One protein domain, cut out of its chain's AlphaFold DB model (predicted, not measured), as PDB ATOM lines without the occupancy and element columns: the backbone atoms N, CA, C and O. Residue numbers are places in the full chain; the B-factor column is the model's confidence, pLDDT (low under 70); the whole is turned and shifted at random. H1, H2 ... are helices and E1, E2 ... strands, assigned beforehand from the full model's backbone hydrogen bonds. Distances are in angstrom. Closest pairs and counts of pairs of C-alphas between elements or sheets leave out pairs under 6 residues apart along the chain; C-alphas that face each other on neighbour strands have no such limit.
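AT A GLANCE: This is residues 8 to 83 and 154 to 183 of the 183 residues of the protein "TPM_phosphatase domain-containing protein" of Clostridiaceae bacterium (UniProt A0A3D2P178). A strongly twisted sheet of five strands has a hairpin of two long helices, H2 and H3, packed over one face, with no named helix over the other. E1, E2 and E5 run beneath these helices; E4 and E3 continue the twist at one end, near short H1. Printed are 106 residues with three named helices and five named strands, ordered E1, E2, H1, H2, H3, E3, E4, E5. The mixed sheet runs E1, E2, E5, E4, E3; with H2 and H3 on one face it makes two layers, and the class is mixed, helices and strands. It is compact, with a radius of gyration of the C-alphas of 13.5 A and spans of 35 by 31 by 26 A.

IN THESE COORDINATES: E1, residues 8 to 13, begins at C-alpha 8 (123.006, 152.394, 128.030). E2 is residues 18 to 24, 19.8 A long; E5, residues 175 to 182, is 23.4 A long and ends at C-alpha 182 (137.191, 162.746, 135.236). E4 is residues 164 to 169 and E3 residues 77 to 80. H1 is residues 27 to 30, H2 residues 33 to 48, 19.7 A, and H3 residues 53 to 69, 24.2 A.

HOW THE PARTS SIT: Hairpin E1 and E2 is antiparallel, with N 11 and O 20 at 2.8 A; E2 and E5 are antiparallel, with N 21 and O 179 at 2.8 A. Hairpin E4 and E5 has N 168 and O 176 at 2.8 A; E3 is parallel to E4, with N 165 and O 77 at 3.0 A. H2 is on the sheet, its height 8.9 A, and H3 lies over E1. H2 and H3 touch, closest at the C-alphas of Val 43 and Ala 56, 4.6 A, at a shallow tilt of 29 degrees, opposite ways. Each O i to N i+4 pair is within hydrogen-bond range in H3, and 11 of 12 in H2; H1 is too short for one.

THE WHOLE: The farthest C-alphas, of Asp 50 and Gly 173, are 38.3 A apart. Residues 84 to 153 are not printed, with 23.0 A between C-alphas 83 and 154. Of the links printed whole, none is long. Fifteen residues have pLDDT under 70, among them 154 to 162.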
ATOM      1  N   ILE A   8     122.219 151.311 127.451       89.81
ATOM      2  CA  ILE A   8     123.006 152.394 128.030       89.81
ATOM      3  C   ILE A   8     123.680 151.817 129.274       89.81
ATOM      4  O   ILE A   8     123.024 151.175 130.094       89.81
ATOM      5  N   LEU A   9     124.986 152.019 129.394       90.06
ATOM      6  CA  LEU A   9     125.790 151.618 130.539       90.06
ATOM      7  C   LEU A   9     126.387 152.869 131.171       90.06
ATOM      8  O   LEU A   9     127.062 153.629 130.487       90.06
ATOM      9  N   PHE A  10     126.181 153.039 132.470       90.69
ATOM     10  CA  PHE A  10     126.877 154.035 133.271       90.69
ATOM     11  C   PHE A  10     127.910 153.335 134.153       90.69
ATOM     12  O   PHE A  10     127.580 152.394 134.875       90.69
ATOM     13  N   LEU A  11     129.163 153.765 134.049       88.56
ATOM     14  CA  LEU A  11     130.313 153.203 134.742       88.56
ATOM     15  C   LEU A  11     130.979 154.291 135.578       88.56
ATOM     16  O   LEU A  11     131.231 155.387 135.085       88.56
ATOM     17  N   ILE A  12     131.284 153.964 136.832       86.31
ATOM     18  CA  ILE A  12     132.075 154.803 137.731       86.31
ATOM     19  C   ILE A  12     133.352 154.030 138.051       86.31
ATOM     20  O   ILE A  12     133.301 152.956 138.653       86.31
ATOM     21  N   ASP A  13     134.481 154.571 137.621       84.31
ATOM     22  CA  ASP A  13     135.818 154.102 137.948       84.31
ATOM     23  C   ASP A  13     136.353 154.929 139.123       84.31
ATOM     24  O   ASP A  13     136.673 156.113 138.988       84.31
ATOM     25  N   PHE A  14     136.418 154.303 140.297       80.25
ATOM     26  CA  PHE A  14     136.895 154.949 141.520       80.25
ATOM     27  C   PHE A  14     138.417 155.120 141.556       80.25
ATOM     28  O   PHE A  14     138.894 156.024 142.238       80.25
ATOM     29  N   ASP A  15     139.172 154.279 140.846       76.94
ATOM     30  CA  ASP A  15     140.637 154.318 140.858       76.94
ATOM     31  C   ASP A  15     141.151 155.461 139.980       76.94
ATOM     32  O   ASP A  15     142.105 156.158 140.332       76.94
ATOM     33  N   ASN A  16     140.486 155.681 138.844       77.56
ATOM     34  CA  ASN A  16     140.810 156.750 137.902       77.56
ATOM     35  C   ASN A  16     139.997 158.035 138.118       77.56
ATOM     36  O   ASN A  16     140.191 158.989 137.356       77.56
ATOM     37  N   SER A  17     139.112 158.046 139.125       80.81
ATOM     38  CA  SER A  17     138.097 159.079 139.365       80.81
ATOM     39  C   SER A  17     137.402 159.486 138.067       80.81
ATOM     40  O   SER A  17     137.431 160.640 137.649       80.81
ATOM     41  N   GLU A  18     136.829 158.512 137.364       83.31
ATOM     42  CA  GLU A  18     136.229 158.716 136.049       83.31
ATOM     43  C   GLU A  18     134.801 158.178 136.013       83.31
ATOM     44  O   GLU A  18     134.508 157.102 136.524       83.31
ATOM     45  N   ALA A  19     133.894 158.933 135.403       85.88
ATOM     46  CA  ALA A  19     132.555 158.473 135.076       85.88
ATOM     47  C   ALA A  19     132.408 158.398 133.559       85.88
ATOM     48  O   ALA A  19     132.772 159.333 132.845       85.88
ATOM     49  N   TYR A  20     131.864 157.286 133.076       88.88
ATOM     50  CA  TYR A  20     131.735 156.996 131.656       88.88
ATOM     51  C   TYR A  20     130.334 156.479 131.337       88.88
ATOM     52  O   TYR A  20     129.808 155.601 132.020       88.88
ATOM     53  N   ILE A  21     129.735 156.996 130.270       90.19
ATOM     54  CA  ILE A  21     128.462 156.527 129.728       90.19
ATOM     55  C   ILE A  21     128.752 155.877 128.380       90.19
ATOM     56  O   ILE A  21     129.272 156.530 127.482       90.19
ATOM     57  N   SER A  22     128.407 154.601 128.217       88.94
ATOM     58  CA  SER A  22     128.493 153.888 126.939       88.94
ATOM     59  C   SER A  22     127.099 153.601 126.397       88.94
ATOM     60  O   SER A  22     126.218 153.144 127.124       88.94
ATOM     61  N   THR A  23     126.897 153.856 125.108       89.44
ATOM     62  CA  THR A  23     125.621 153.658 124.420       89.44
ATOM     63  C   THR A  23     125.777 152.657 123.284       89.44
ATOM     64  O   THR A  23     126.800 152.595 122.598       89.44
ATOM     65  N   TYR A  24     124.753 151.832 123.082       87.25
ATOM     66  CA  TYR A  24     124.750 150.802 122.050       87.25
ATOM     67  C   TYR A  24     123.417 150.746 121.303       87.25
ATOM     68  O   TYR A  24     122.352 150.960 121.887       87.25
ATOM     69  N   GLY A  25     123.493 150.451 120.003       85.12
ATOM     70  CA  GLY A  25     122.329 150.365 119.124       85.12
ATOM     71  C   GLY A  25     121.600 151.705 118.998       85.12
ATOM     72  O   GLY A  25     122.226 152.761 118.860       85.12
ATOM     73  N   SER A  26     120.274 151.676 119.076       84.44
ATOM     74  CA  SER A  26     119.400 152.852 119.009       84.44
ATOM     75  C   SER A  26     119.708 153.877 120.100       84.44
ATOM     76  O   SER A  26     119.514 155.073 119.874       84.44
ATOM     77  N   ALA A  27     120.242 153.448 121.251       86.38
ATOM     78  CA  ALA A  27     120.568 154.333 122.370       86.38
ATOM     79  C   ALA A  27     121.573 155.438 121.999       86.38
ATOM     80  O   ALA A  27     121.500 156.528 122.557       86.38
ATOM     81  N   ILE A  28     122.438 155.198 121.005       87.12
ATOM     82  CA  ILE A  28     123.381 156.192 120.453       87.12
ATOM     83  C   ILE A  28     122.638 157.423 119.906       87.12
ATOM     84  O   ILE A  28     123.146 158.541 119.942       87.12
ATOM     85  N   ARG A  29     121.421 157.227 119.389       85.12
ATOM     86  CA  ARG A  29     120.603 158.292 118.793       85.12
ATOM     87  C   ARG A  29     119.729 159.002 119.827       85.12
ATOM     88  O   ARG A  29     119.399 160.168 119.645       85.12
ATOM     89  N   TYR A  30     119.359 158.305 120.901       87.25
ATOM     90  CA  TYR A  30     118.620 158.887 122.026       87.25
ATOM     91  C   TYR A  30     119.520 159.742 122.919       87.25
ATOM     92  O   TYR A  30     119.127 160.834 123.328       87.25
ATOM     93  N   LEU A  31     120.731 159.266 123.200       88.94
ATOM     94  CA  LEU A  31     121.739 159.982 123.969       88.94
ATOM     95  C   LEU A  31     122.858 160.434 123.028       88.94
ATOM     96  O   LEU A  31     123.857 159.740 122.851       88.94
ATOM     97  N   THR A  32     122.645 161.590 122.398       88.31
ATOM     98  CA  THR A  32     123.670 162.285 121.605       88.31
ATOM     99  C   THR A  32     124.817 162.758 122.491       88.31
ATOM    100  O   THR A  32     124.649 162.861 123.705       88.31
ATOM    101  N   ASP A  33     125.953 163.122 121.892       86.38
ATOM    102  CA  ASP A  33     127.138 163.566 122.643       86.38
ATOM    103  C   ASP A  33     126.794 164.728 123.586       86.38
ATOM    104  O   ASP A  33     127.130 164.711 124.762       86.38
ATOM    105  N   GLU A  34     126.030 165.703 123.089       85.94
ATOM    106  CA  GLU A  34     125.516 166.832 123.874       85.94
ATOM    107  C   GLU A  34     124.681 166.381 125.085       85.94
ATOM    108  O   GLU A  34     124.835 166.901 126.186       85.94
ATOM    109  N   ARG A  35     123.797 165.395 124.903       88.88
ATOM    110  CA  ARG A  35     122.954 164.878 125.988       88.88
ATOM    111  C   ARG A  35     123.775 164.087 127.001       88.88
ATOM    112  O   ARG A  35     123.484 164.175 128.185       88.88
ATOM    113  N   ILE A  36     124.785 163.344 126.550       89.81
ATOM    114  CA  ILE A  36     125.722 162.630 127.423       89.81
ATOM    115  C   ILE A  36     126.497 163.623 128.293       89.81
ATOM    116  O   ILE A  36     126.550 163.427 129.502       89.81
ATOM    117  N   GLU A  37     127.026 164.704 127.715       87.25
ATOM    118  CA  GLU A  37     127.710 165.757 128.479       87.25
ATOM    119  C   GLU A  37     126.773 166.414 129.501       87.25
ATOM    120  O   GLU A  37     127.137 166.515 130.668       87.25
ATOM    121  N   ASN A  38     125.533 166.741 129.117       85.88
ATOM    122  CA  ASN A  38     124.542 167.295 130.050       85.88
ATOM    123  C   ASN A  38     124.220 166.331 131.209       85.88
ATOM    124  O   ASN A  38     124.085 166.755 132.353       85.88
ATOM    125  N   ILE A  39     124.107 165.025 130.936       89.12
ATOM    126  CA  ILE A  39     123.917 164.022 131.994       89.12
ATOM    127  C   ILE A  39     125.149 163.980 132.905       89.12
ATOM    128  O   ILE A  39     125.008 163.913 134.124       89.12
ATOM    129  N   LEU A  40     126.360 164.019 132.342       87.25
ATOM    130  CA  LEU A  40     127.587 164.054 133.133       87.25
ATOM    131  C   LEU A  40     127.668 165.336 133.979       87.25
ATOM    132  O   LEU A  40     128.122 165.258 135.115       87.25
ATOM    133  N   ASP A  41     127.205 166.488 133.490       86.38
ATOM    134  CA  ASP A  41     127.075 167.726 134.278       86.38
ATOM    135  C   ASP A  41     126.202 167.518 135.512       86.38
ATOM    136  O   ASP A  41     126.688 167.673 136.634       86.38
ATOM    137  N   ASP A  42     124.981 167.017 135.327       84.56
ATOM    138  CA  ASP A  42     124.063 166.749 136.437       84.56
ATOM    139  C   ASP A  42     124.647 165.766 137.465       84.56
ATOM    140  O   ASP A  42     124.497 165.941 138.677       84.56
ATOM    141  N   VAL A  43     125.314 164.712 136.991       86.00
ATOM    142  CA  VAL A  43     125.922 163.668 137.830       86.00
ATOM    143  C   VAL A  43     127.067 164.227 138.681       86.00
ATOM    144  O   VAL A  43     127.194 163.892 139.865       86.00
ATOM    145  N   PHE A  44     127.911 165.073 138.090       81.88
ATOM    146  CA  PHE A  44     129.067 165.662 138.764       81.88
ATOM    147  C   PHE A  44     128.663 166.733 139.773       81.88
ATOM    148  O   PHE A  44     129.213 166.747 140.880       81.88
ATOM    149  N   ASP A  45     127.679 167.559 139.416       81.31
ATOM    150  CA  ASP A  45     127.157 168.619 140.275       81.31
ATOM    151  C   ASP A  45     126.403 168.056 141.484       81.31
ATOM    152  O   ASP A  45     126.492 168.596 142.586       81.31
ATOM    153  N   LYS A  46     125.663 166.952 141.312       75.75
ATOM    154  CA  LYS A  46     124.800 166.414 142.375       75.75
ATOM    155  C   LYS A  46     125.490 165.470 143.350       75.75
ATOM    156  O   LYS A  46     124.953 165.250 144.438       75.75
ATOM    157  N   GLY A  47     126.639 164.889 143.008       66.69
ATOM    158  CA  GLY A  47     127.255 163.972 143.962       66.69
ATOM    159  C   GLY A  47     128.615 163.391 143.638       66.69
ATOM    160  O   GLY A  47     129.303 162.984 144.574       66.69
ATOM    161  N   LEU A  48     129.047 163.353 142.374       71.06
ATOM    162  CA  LEU A  48     130.320 162.702 142.051       71.06
ATOM    163  C   LEU A  48     131.524 163.427 142.686       71.06
ATOM    164  O   LEU A  48     132.407 162.771 143.238       71.06
ATOM    165  N   SER A  49     131.494 164.765 142.720       69.44
ATOM    166  CA  SER A  49     132.531 165.604 143.350       69.44
ATOM    167  C   SER A  49     132.616 165.418 144.875       69.44
ATOM    168  O   SER A  49     133.702 165.439 145.453       69.44
ATOM    169  N   ASP A  50     131.478 165.148 145.521       73.50
ATOM    170  CA  ASP A  50     131.347 165.009 146.980       73.50
ATOM    171  C   ASP A  50     131.353 163.543 147.459       73.50
ATOM    172  O   ASP A  50     131.030 163.258 148.614       73.50
ATOM    173  N   LYS A  51     131.709 162.585 146.585       73.25
ATOM    174  CA  LYS A  51     131.687 161.126 146.851       73.25
ATOM    175  C   LYS A  51     130.298 160.566 147.201       73.25
ATOM    176  O   LYS A  51     130.172 159.523 147.845       73.25
ATOM    177  N   ARG A  52     129.235 161.233 146.753       80.31
ATOM    178  CA  ARG A  52     127.831 160.832 146.926       80.31
ATOM    179  C   ARG A  52     127.356 160.024 145.715       80.31
ATOM    180  O   ARG A  52     126.587 160.492 144.879       80.31
ATOM    181  N   TYR A  53     127.826 158.783 145.617       82.00
ATOM    182  CA  TYR A  53     127.609 157.935 144.434       82.00
ATOM    183  C   TYR A  53     126.148 157.519 144.211       82.00
ATOM    184  O   TYR A  53     125.731 157.335 143.072       82.00
ATOM    185  N   TYR A  54     125.358 157.395 145.283       85.19
ATOM    186  CA  TYR A  54     123.924 157.111 145.179       85.19
ATOM    187  C   TYR A  54     123.166 158.256 144.495       85.19
ATOM    188  O   TYR A  54     122.353 158.025 143.599       85.19
ATOM    189  N   ASP A  55     123.478 159.493 144.879       84.94
ATOM    190  CA  ASP A  55     122.853 160.686 144.308       84.94
ATOM    191  C   ASP A  55     123.292 160.890 142.855       84.94
ATOM    192  O   ASP A  55     122.474 161.217 142.003       84.94
ATOM    193  N   ALA A  56     124.560 160.600 142.551       85.81
ATOM    194  CA  ALA A  56     125.086 160.576 141.190       85.81
ATOM    195  C   ALA A  56     124.374 159.541 140.299       85.81
ATOM    196  O   ALA A  56     123.976 159.855 139.180       85.81
ATOM    197  N   ALA A  57     124.167 158.315 140.790       87.31
ATOM    198  CA  ALA A  57     123.437 157.288 140.048       87.31
ATOM    199  C   ALA A  57     121.961 157.666 139.839       87.31
ATOM    200  O   ALA A  57     121.420 157.446 138.759       87.31
ATOM    201  N   SER A  58     121.327 158.272 140.846       88.62
ATOM    202  CA  SER A  58     119.943 158.750 140.746       88.62
ATOM    203  C   SER A  58     119.824 159.886 139.726       88.62
ATOM    204  O   SER A  58     118.975 159.832 138.844       88.62
ATOM    205  N   ALA A  59     120.750 160.849 139.760       88.31
ATOM    206  CA  ALA A  59     120.830 161.929 138.779       88.31
ATOM    207  C   ALA A  59     121.010 161.410 137.347       88.31
ATOM    208  O   ALA A  59     120.350 161.895 136.432       88.31
ATOM    209  N   PHE A  60     121.864 160.398 137.157       91.31
ATOM    210  CA  PHE A  60     122.025 159.745 135.862       91.31
ATOM    211  C   PHE A  60     120.699 159.151 135.363       91.31
ATOM    212  O   PHE A  60     120.338 159.370 134.208       91.31
ATOM    213  N   LEU A  61     119.979 158.417 136.219       92.06
ATOM    214  CA  LEU A  61     118.706 157.787 135.857       92.06
ATOM    215  C   LEU A  61     117.644 158.828 135.489       92.06
ATOM    216  O   LEU A  61     117.029 158.701 134.431       92.06
ATOM    217  N   ASP A  62     117.492 159.876 136.301       92.31
ATOM    218  CA  ASP A  62     116.527 160.955 136.064       92.31
ATOM    219  C   ASP A  62     116.809 161.671 134.732       92.31
ATOM    220  O   ASP A  62     115.921 161.844 133.891       92.31
ATOM    221  N   SER A  63     118.064 162.068 134.502       90.38
ATOM    222  CA  SER A  63     118.445 162.792 133.287       90.38
ATOM    223  C   SER A  63     118.364 161.892 132.049       90.38
ATOM    224  O   SER A  63     117.893 162.331 130.994       90.38
ATOM    225  N   ALA A  64     118.736 160.613 132.164       90.31
ATOM    226  CA  ALA A  64     118.558 159.640 131.089       90.31
ATOM    227  C   ALA A  64     117.074 159.439 130.745       90.31
ATOM    228  O   ALA A  64     116.723 159.453 129.564       90.31
ATOM    229  N   GLU A  65     116.191 159.320 131.740       91.44
ATOM    230  CA  GLU A  65     114.744 159.194 131.533       91.44
ATOM    231  C   GLU A  65     114.172 160.410 130.790       91.44
ATOM    232  O   GLU A  65     113.428 160.252 129.818       91.44
ATOM    233  N   ILE A  66     114.574 161.626 131.168       90.06
ATOM    234  CA  ILE A  66     114.152 162.859 130.486       90.06
ATOM    235  C   ILE A  66     114.518 162.822 128.997       90.06
ATOM    236  O   ILE A  66     113.692 163.156 128.143       90.06
ATOM    237  N   PHE A  67     115.747 162.430 128.657       89.31
ATOM    238  CA  PHE A  67     116.192 162.398 127.263       89.31
ATOM    239  C   PHE A  67     115.606 161.234 126.464       89.31
ATOM    240  O   PHE A  67     115.345 161.397 125.269       89.31
ATOM    241  N   LEU A  68     115.343 160.096 127.108       88.50
ATOM    242  CA  LEU A  68     114.614 158.986 126.496       88.50
ATOM    243  C   LEU A  68     113.174 159.397 126.160       88.50
ATOM    244  O   LEU A  68     112.735 159.186 125.031       88.50
ATOM    245  N   ASN A  69     112.485 160.077 127.081       89.31
ATOM    246  CA  ASN A  69     111.128 160.593 126.871       89.31
ATOM    247  C   ASN A  69     111.063 161.691 125.796       89.31
ATOM    248  O   ASN A  69     110.087 161.770 125.053       89.31
ATOM    249  N   LYS A  70     112.112 162.517 125.664       87.88
ATOM    250  CA  LYS A  70     112.238 163.510 124.578       87.88
ATOM    251  C   LYS A  70     112.443 162.884 123.195       87.88
ATOM    252  O   LYS A  70     112.294 163.582 122.196       87.88
ATOM    253  N   GLY A  71     112.800 161.603 123.122       87.62
ATOM    254  CA  GLY A  71     113.025 160.905 121.861       87.62
ATOM    255  C   GLY A  71     114.286 161.353 121.115       87.62
ATOM    256  O   GLY A  71     115.094 162.149 121.605       87.62
ATOM    257  N   ILE A  72     114.467 160.807 119.912       87.06
ATOM    258  CA  ILE A  72     115.607 161.109 119.037       87.06
ATOM    259  C   ILE A  72     115.433 162.528 118.464       87.06
ATOM    260  O   ILE A  72     114.391 162.801 117.867       87.06
ATOM    261  N   PRO A  73     116.420 163.432 118.619       84.12
ATOM    262  CA  PRO A  73     116.333 164.779 118.065       84.12
ATOM    263  C   PRO A  73     116.323 164.756 116.526       84.12
ATOM    264  O   PRO A  73     116.940 163.892 115.897       84.12
ATOM    265  N   GLU A  74     115.632 165.713 115.907       79.44
ATOM    266  CA  GLU A  74     115.627 165.853 114.447       79.44
ATOM    267  C   GLU A  74     117.030 166.184 113.914       79.44
ATOM    268  O   GLU A  74     117.804 166.896 114.550       79.44
ATOM    269  N   GLY A  75     117.376 165.642 112.741       75.88
ATOM    270  CA  GLY A  75     118.698 165.844 112.136       75.88
ATOM    271  C   GLY A  75     119.833 165.045 112.785       75.88
ATOM    272  O   GLY A  75     120.995 165.311 112.491       75.88
ATOM    273  N   GLN A  76     119.525 164.063 113.641       82.94
ATOM    274  CA  GLN A  76     120.538 163.261 114.324       82.94
ATOM    275  C   GLN A  76     121.327 162.360 113.360       82.94
ATOM    276  O   GLN A  76     120.741 161.644 112.540       82.94
ATOM    277  N   TYR A  77     122.656 162.359 113.497       81.38
ATOM    278  CA  TYR A  77     123.563 161.527 112.705       81.38
ATOM    279  C   TYR A  77     124.763 161.029 113.519       81.38
ATOM    280  O   TYR A  77     125.232 161.676 114.458       81.38
ATOM    281  N   ASN A  78     125.286 159.866 113.122       83.19
ATOM    282  CA  ASN A  78     126.431 159.237 113.774       83.19
ATOM    283  C   ASN A  78     127.728 159.567 113.024       83.19
ATOM    284  O   ASN A  78     127.776 159.482 111.796       83.19
ATOM    285  N   VAL A  79     128.793 159.881 113.760       80.75
ATOM    286  CA  VAL A  79     130.127 160.163 113.214       80.75
ATOM    287  C   VAL A  79     131.140 159.215 113.847       80.75
ATOM    288  O   VAL A  79     131.185 159.131 115.071       80.75
ATOM    289  N   PRO A  80     131.976 158.505 113.073       76.81
ATOM    290  CA  PRO A  80     133.047 157.712 113.659       76.81
ATOM    291  C   PRO A  80     134.023 158.602 114.443       76.81
ATOM    292  O   PRO A  80     134.408 159.672 113.961       76.81
ATOM    293  N   GLU A  81     134.419 158.181 115.645       70.81
ATOM    294  CA  GLU A  81     135.463 158.863 116.407       70.81
ATOM    295  C   GLU A  81     136.769 158.864 115.610       70.81
ATOM    296  O   GLU A  81     137.141 157.827 115.043       70.81
ATOM    297  N   PRO A  82     137.480 160.005 115.541       62.62
ATOM    298  CA  PRO A  82     138.810 160.017 114.967       62.62
ATOM    299  C   PRO A  82     139.683 159.077 115.798       62.62
ATOM    300  O   PRO A  82     139.833 159.250 117.005       62.62
ATOM    301  N   VAL A  83     140.239 158.054 115.154       57.59
ATOM    302  CA  VAL A  83     141.189 157.147 115.793       57.59
ATOM    303  C   VAL A  83     142.446 157.966 116.099       57.59
ATOM    304  O   VAL A  83     143.263 158.182 115.210       57.59
ATOM    305  N   ASN A 154     139.677 171.342 134.223       41.69
ATOM    306  CA  ASN A 154     138.357 171.380 133.598       41.69
ATOM    307  C   ASN A 154     138.569 171.718 132.125       41.69
ATOM    308  O   ASN A 154     138.818 172.869 131.760       41.69
ATOM    309  N   LYS A 155     138.586 170.686 131.279       42.03
ATOM    310  CA  LYS A 155     138.665 170.885 129.841       42.03
ATOM    311  C   LYS A 155     137.371 171.602 129.469       42.03
ATOM    312  O   LYS A 155     136.314 171.154 129.915       42.03
ATOM    313  N   PRO A 156     137.435 172.707 128.711       41.19
ATOM    314  CA  PRO A 156     136.224 173.361 128.250       41.19
ATOM    315  C   PRO A 156     135.359 172.311 127.554       41.19
ATOM    316  O   PRO A 156     135.884 171.508 126.774       41.19
ATOM    317  N   SER A 157     134.066 172.308 127.880       49.19
ATOM    318  CA  SER A 157     133.044 171.500 127.221       49.19
ATOM    319  C   SER A 157     133.296 171.553 125.717       49.19
ATOM    320  O   SER A 157     133.235 172.626 125.106       49.19
ATOM    321  N   ARG A 158     133.688 170.417 125.124       53.47
ATOM    322  CA  ARG A 158     133.886 170.336 123.675       53.47
ATOM    323  C   ARG A 158     132.554 170.734 123.054       53.47
ATOM    324  O   ARG A 158     131.539 170.136 123.387       53.47
ATOM    325  N   SER A 159     132.548 171.747 122.186       48.88
ATOM    326  CA  SER A 159     131.333 172.169 121.489       48.88
ATOM    327  C   SER A 159     130.846 171.007 120.621       48.88
ATOM    328  O   SER A 159     131.360 170.773 119.523       48.88
ATOM    329  N   SER A 160     129.911 170.225 121.139       57.56
ATOM    330  CA  SER A 160     129.220 169.197 120.385       57.56
ATOM    331  C   SER A 160     128.213 169.892 119.471       57.56
ATOM    332  O   SER A 160     127.455 170.769 119.878       57.56
ATOM    333  N   SER A 161     128.256 169.556 118.183       61.84
ATOM    334  CA  SER A 161     127.215 169.985 117.251       61.84
ATOM    335  C   SER A 161     125.916 169.299 117.655       61.84
ATOM    336  O   SER A 161     125.904 168.075 117.804       61.84
ATOM    337  N   SER A 162     124.834 170.064 117.801       68.69
ATOM    338  CA  SER A 162     123.537 169.498 118.170       68.69
ATOM    339  C   SER A 162     123.134 168.388 117.192       68.69
ATOM    340  O   SER A 162     123.340 168.508 115.982       68.69
ATOM    341  N   GLY A 163     122.639 167.268 117.726       72.69
ATOM    342  CA  GLY A 163     122.266 166.081 116.943       72.69
ATOM    343  C   GLY A 163     123.422 165.159 116.521       72.69
ATOM    344  O   GLY A 163     123.177 164.142 115.875       72.69
ATOM    345  N   ARG A 164     124.678 165.445 116.876       85.56
ATOM    346  CA  ARG A 164     125.804 164.545 116.579       85.56
ATOM    347  C   ARG A 164     125.989 163.489 117.676       85.56
ATOM    348  O   ARG A 164     125.946 163.821 118.860       85.56
ATOM    349  N   SER A 165     126.244 162.246 117.263       82.31
ATOM    350  CA  SER A 165     126.717 161.177 118.153       82.31
ATOM    351  C   SER A 165     128.025 160.579 117.639       82.31
ATOM    352  O   SER A 165     128.084 160.137 116.485       82.31
ATOM    353  N   THR A 166     129.071 160.531 118.458       83.94
ATOM    354  CA  THR A 166     130.312 159.844 118.113       83.94
ATOM    355  C   THR A 166     130.202 158.336 118.323       83.94
ATOM    356  O   THR A 166     129.565 157.864 119.263       83.94
ATOM    357  N   ILE A 167     130.799 157.552 117.418       85.75
ATOM    358  CA  ILE A 167     130.830 156.086 117.513       85.75
ATOM    359  C   ILE A 167     132.238 155.526 117.291       85.75
ATOM    360  O   ILE A 167     132.936 155.928 116.367       85.75
ATOM    361  N   HIS A 168     132.640 154.523 118.060       81.56
ATOM    362  CA  HIS A 168     133.833 153.716 117.805       81.56
ATOM    363  C   HIS A 168     133.454 152.257 117.551       81.56
ATOM    364  O   HIS A 168     132.374 151.790 117.921       81.56
ATOM    365  N   ARG A 169     134.335 151.519 116.869       80.31
ATOM    366  CA  ARG A 169     134.092 150.120 116.501       80.31
ATOM    367  C   ARG A 169     134.894 149.186 117.399       80.31
ATOM    368  O   ARG A 169     136.116 149.272 117.444       80.31
ATOM    369  N   SER A 170     134.212 148.279 118.090       74.00
ATOM    370  CA  SER A 170     134.853 147.246 118.901       74.00
ATOM    371  C   SER A 170     135.426 146.125 118.028       74.00
ATOM    372  O   SER A 170     135.043 145.947 116.869       74.00
ATOM    373  N   SER A 171     136.317 145.319 118.608       69.69
ATOM    374  CA  SER A 171     136.952 144.165 117.950       69.69
ATOM    375  C   SER A 171     135.950 143.128 117.429       69.69
ATOM    376  O   SER A 171     136.228 142.428 116.461       69.69
ATOM    377  N   SER A 172     134.752 143.075 118.017       72.06
ATOM    378  CA  SER A 172     133.636 142.240 117.550       72.06
ATOM    379  C   SER A 172     132.898 142.805 116.325       72.06
ATOM    380  O   SER A 172     131.894 142.244 115.892       72.06
ATOM    381  N   GLY A 173     133.368 143.927 115.767       71.62
ATOM    382  CA  GLY A 173     132.780 144.603 114.608       71.62
ATOM    383  C   GLY A 173     131.576 145.489 114.936       71.62
ATOM    384  O   GLY A 173     130.964 146.032 114.013       71.62
ATOM    385  N   ARG A 174     131.250 145.650 116.223       77.69
ATOM    386  CA  ARG A 174     130.087 146.395 116.719       77.69
ATOM    387  C   ARG A 174     130.418 147.863 116.955       77.69
ATOM    388  O   ARG A 174     131.521 148.169 117.391       77.69
ATOM    389  N   SER A 175     129.461 148.751 116.709       81.75
ATOM    390  CA  SER A 175     129.606 150.186 116.964       81.75
ATOM    391  C   SER A 175     129.033 150.561 118.324       81.75
ATOM    392  O   SER A 175     127.910 150.176 118.639       81.75
ATOM    393  N   HIS A 176     129.802 151.311 119.102       83.06
ATOM    394  CA  HIS A 176     129.425 151.839 120.408       83.06
ATOM    395  C   HIS A 176     129.605 153.352 120.393       83.06
ATOM    396  O   HIS A 176     130.561 153.840 119.796       83.06
ATOM    397  N   GLY A 177     128.682 154.075 121.015       85.62
ATOM    398  CA  GLY A 177     128.867 155.477 121.362       85.62
ATOM    399  C   GLY A 177     129.208 155.617 122.839       85.62
ATOM    400  O   GLY A 177     129.246 154.631 123.589       85.62
ATOM    401  N   GLY A 178     129.445 156.847 123.266       85.62
ATOM    402  CA  GLY A 178     129.691 157.133 124.667       85.62
ATOM    403  C   GLY A 178     130.568 158.348 124.890       85.62
ATOM    404  O   GLY A 178     131.189 158.869 123.970       85.62
ATOM    405  N   GLY A 179     130.616 158.775 126.142       85.00
ATOM    406  CA  GLY A 179     131.416 159.899 126.601       85.00
ATOM    407  C   GLY A 179     131.709 159.742 128.083       85.00
ATOM    408  O   GLY A 179     130.935 159.125 128.819       85.00
ATOM    409  N   GLY A 180     132.846 160.270 128.517       84.00
ATOM    410  CA  GLY A 180     133.260 160.187 129.905       84.00
ATOM    411  C   GLY A 180     134.081 161.385 130.333       84.00
ATOM    412  O   GLY A 180     134.687 162.085 129.517       84.00
ATOM    413  N   ARG A 181     134.079 161.612 131.643       79.25
ATOM    414  CA  ARG A 181     134.745 162.734 132.292       79.25
ATOM    415  C   ARG A 181     135.384 162.287 133.599       79.25
ATOM    416  O   ARG A 181     134.889 161.384 134.266       79.25
ATOM    417  N   LYS A 182     136.479 162.953 133.969       79.69
ATOM    418  CA  LYS A 182     137.191 162.746 135.236       79.69
ATOM    419  C   LYS A 182     136.765 163.766 136.289       79.69
ATOM    420  O   LYS A 182     136.564 164.923 135.919       79.69
ATOM    421  N   PHE A 183     136.649 163.337 137.547       67.38
ATOM    422  CA  PHE A 183     136.400 164.158 138.743       67.38
ATOM    423  C   PHE A 183     137.626 164.222 139.660       67.38
ATOM    424  O   PHE A 183     138.440 163.273 139.656       67.38
TER     425      PHE A 183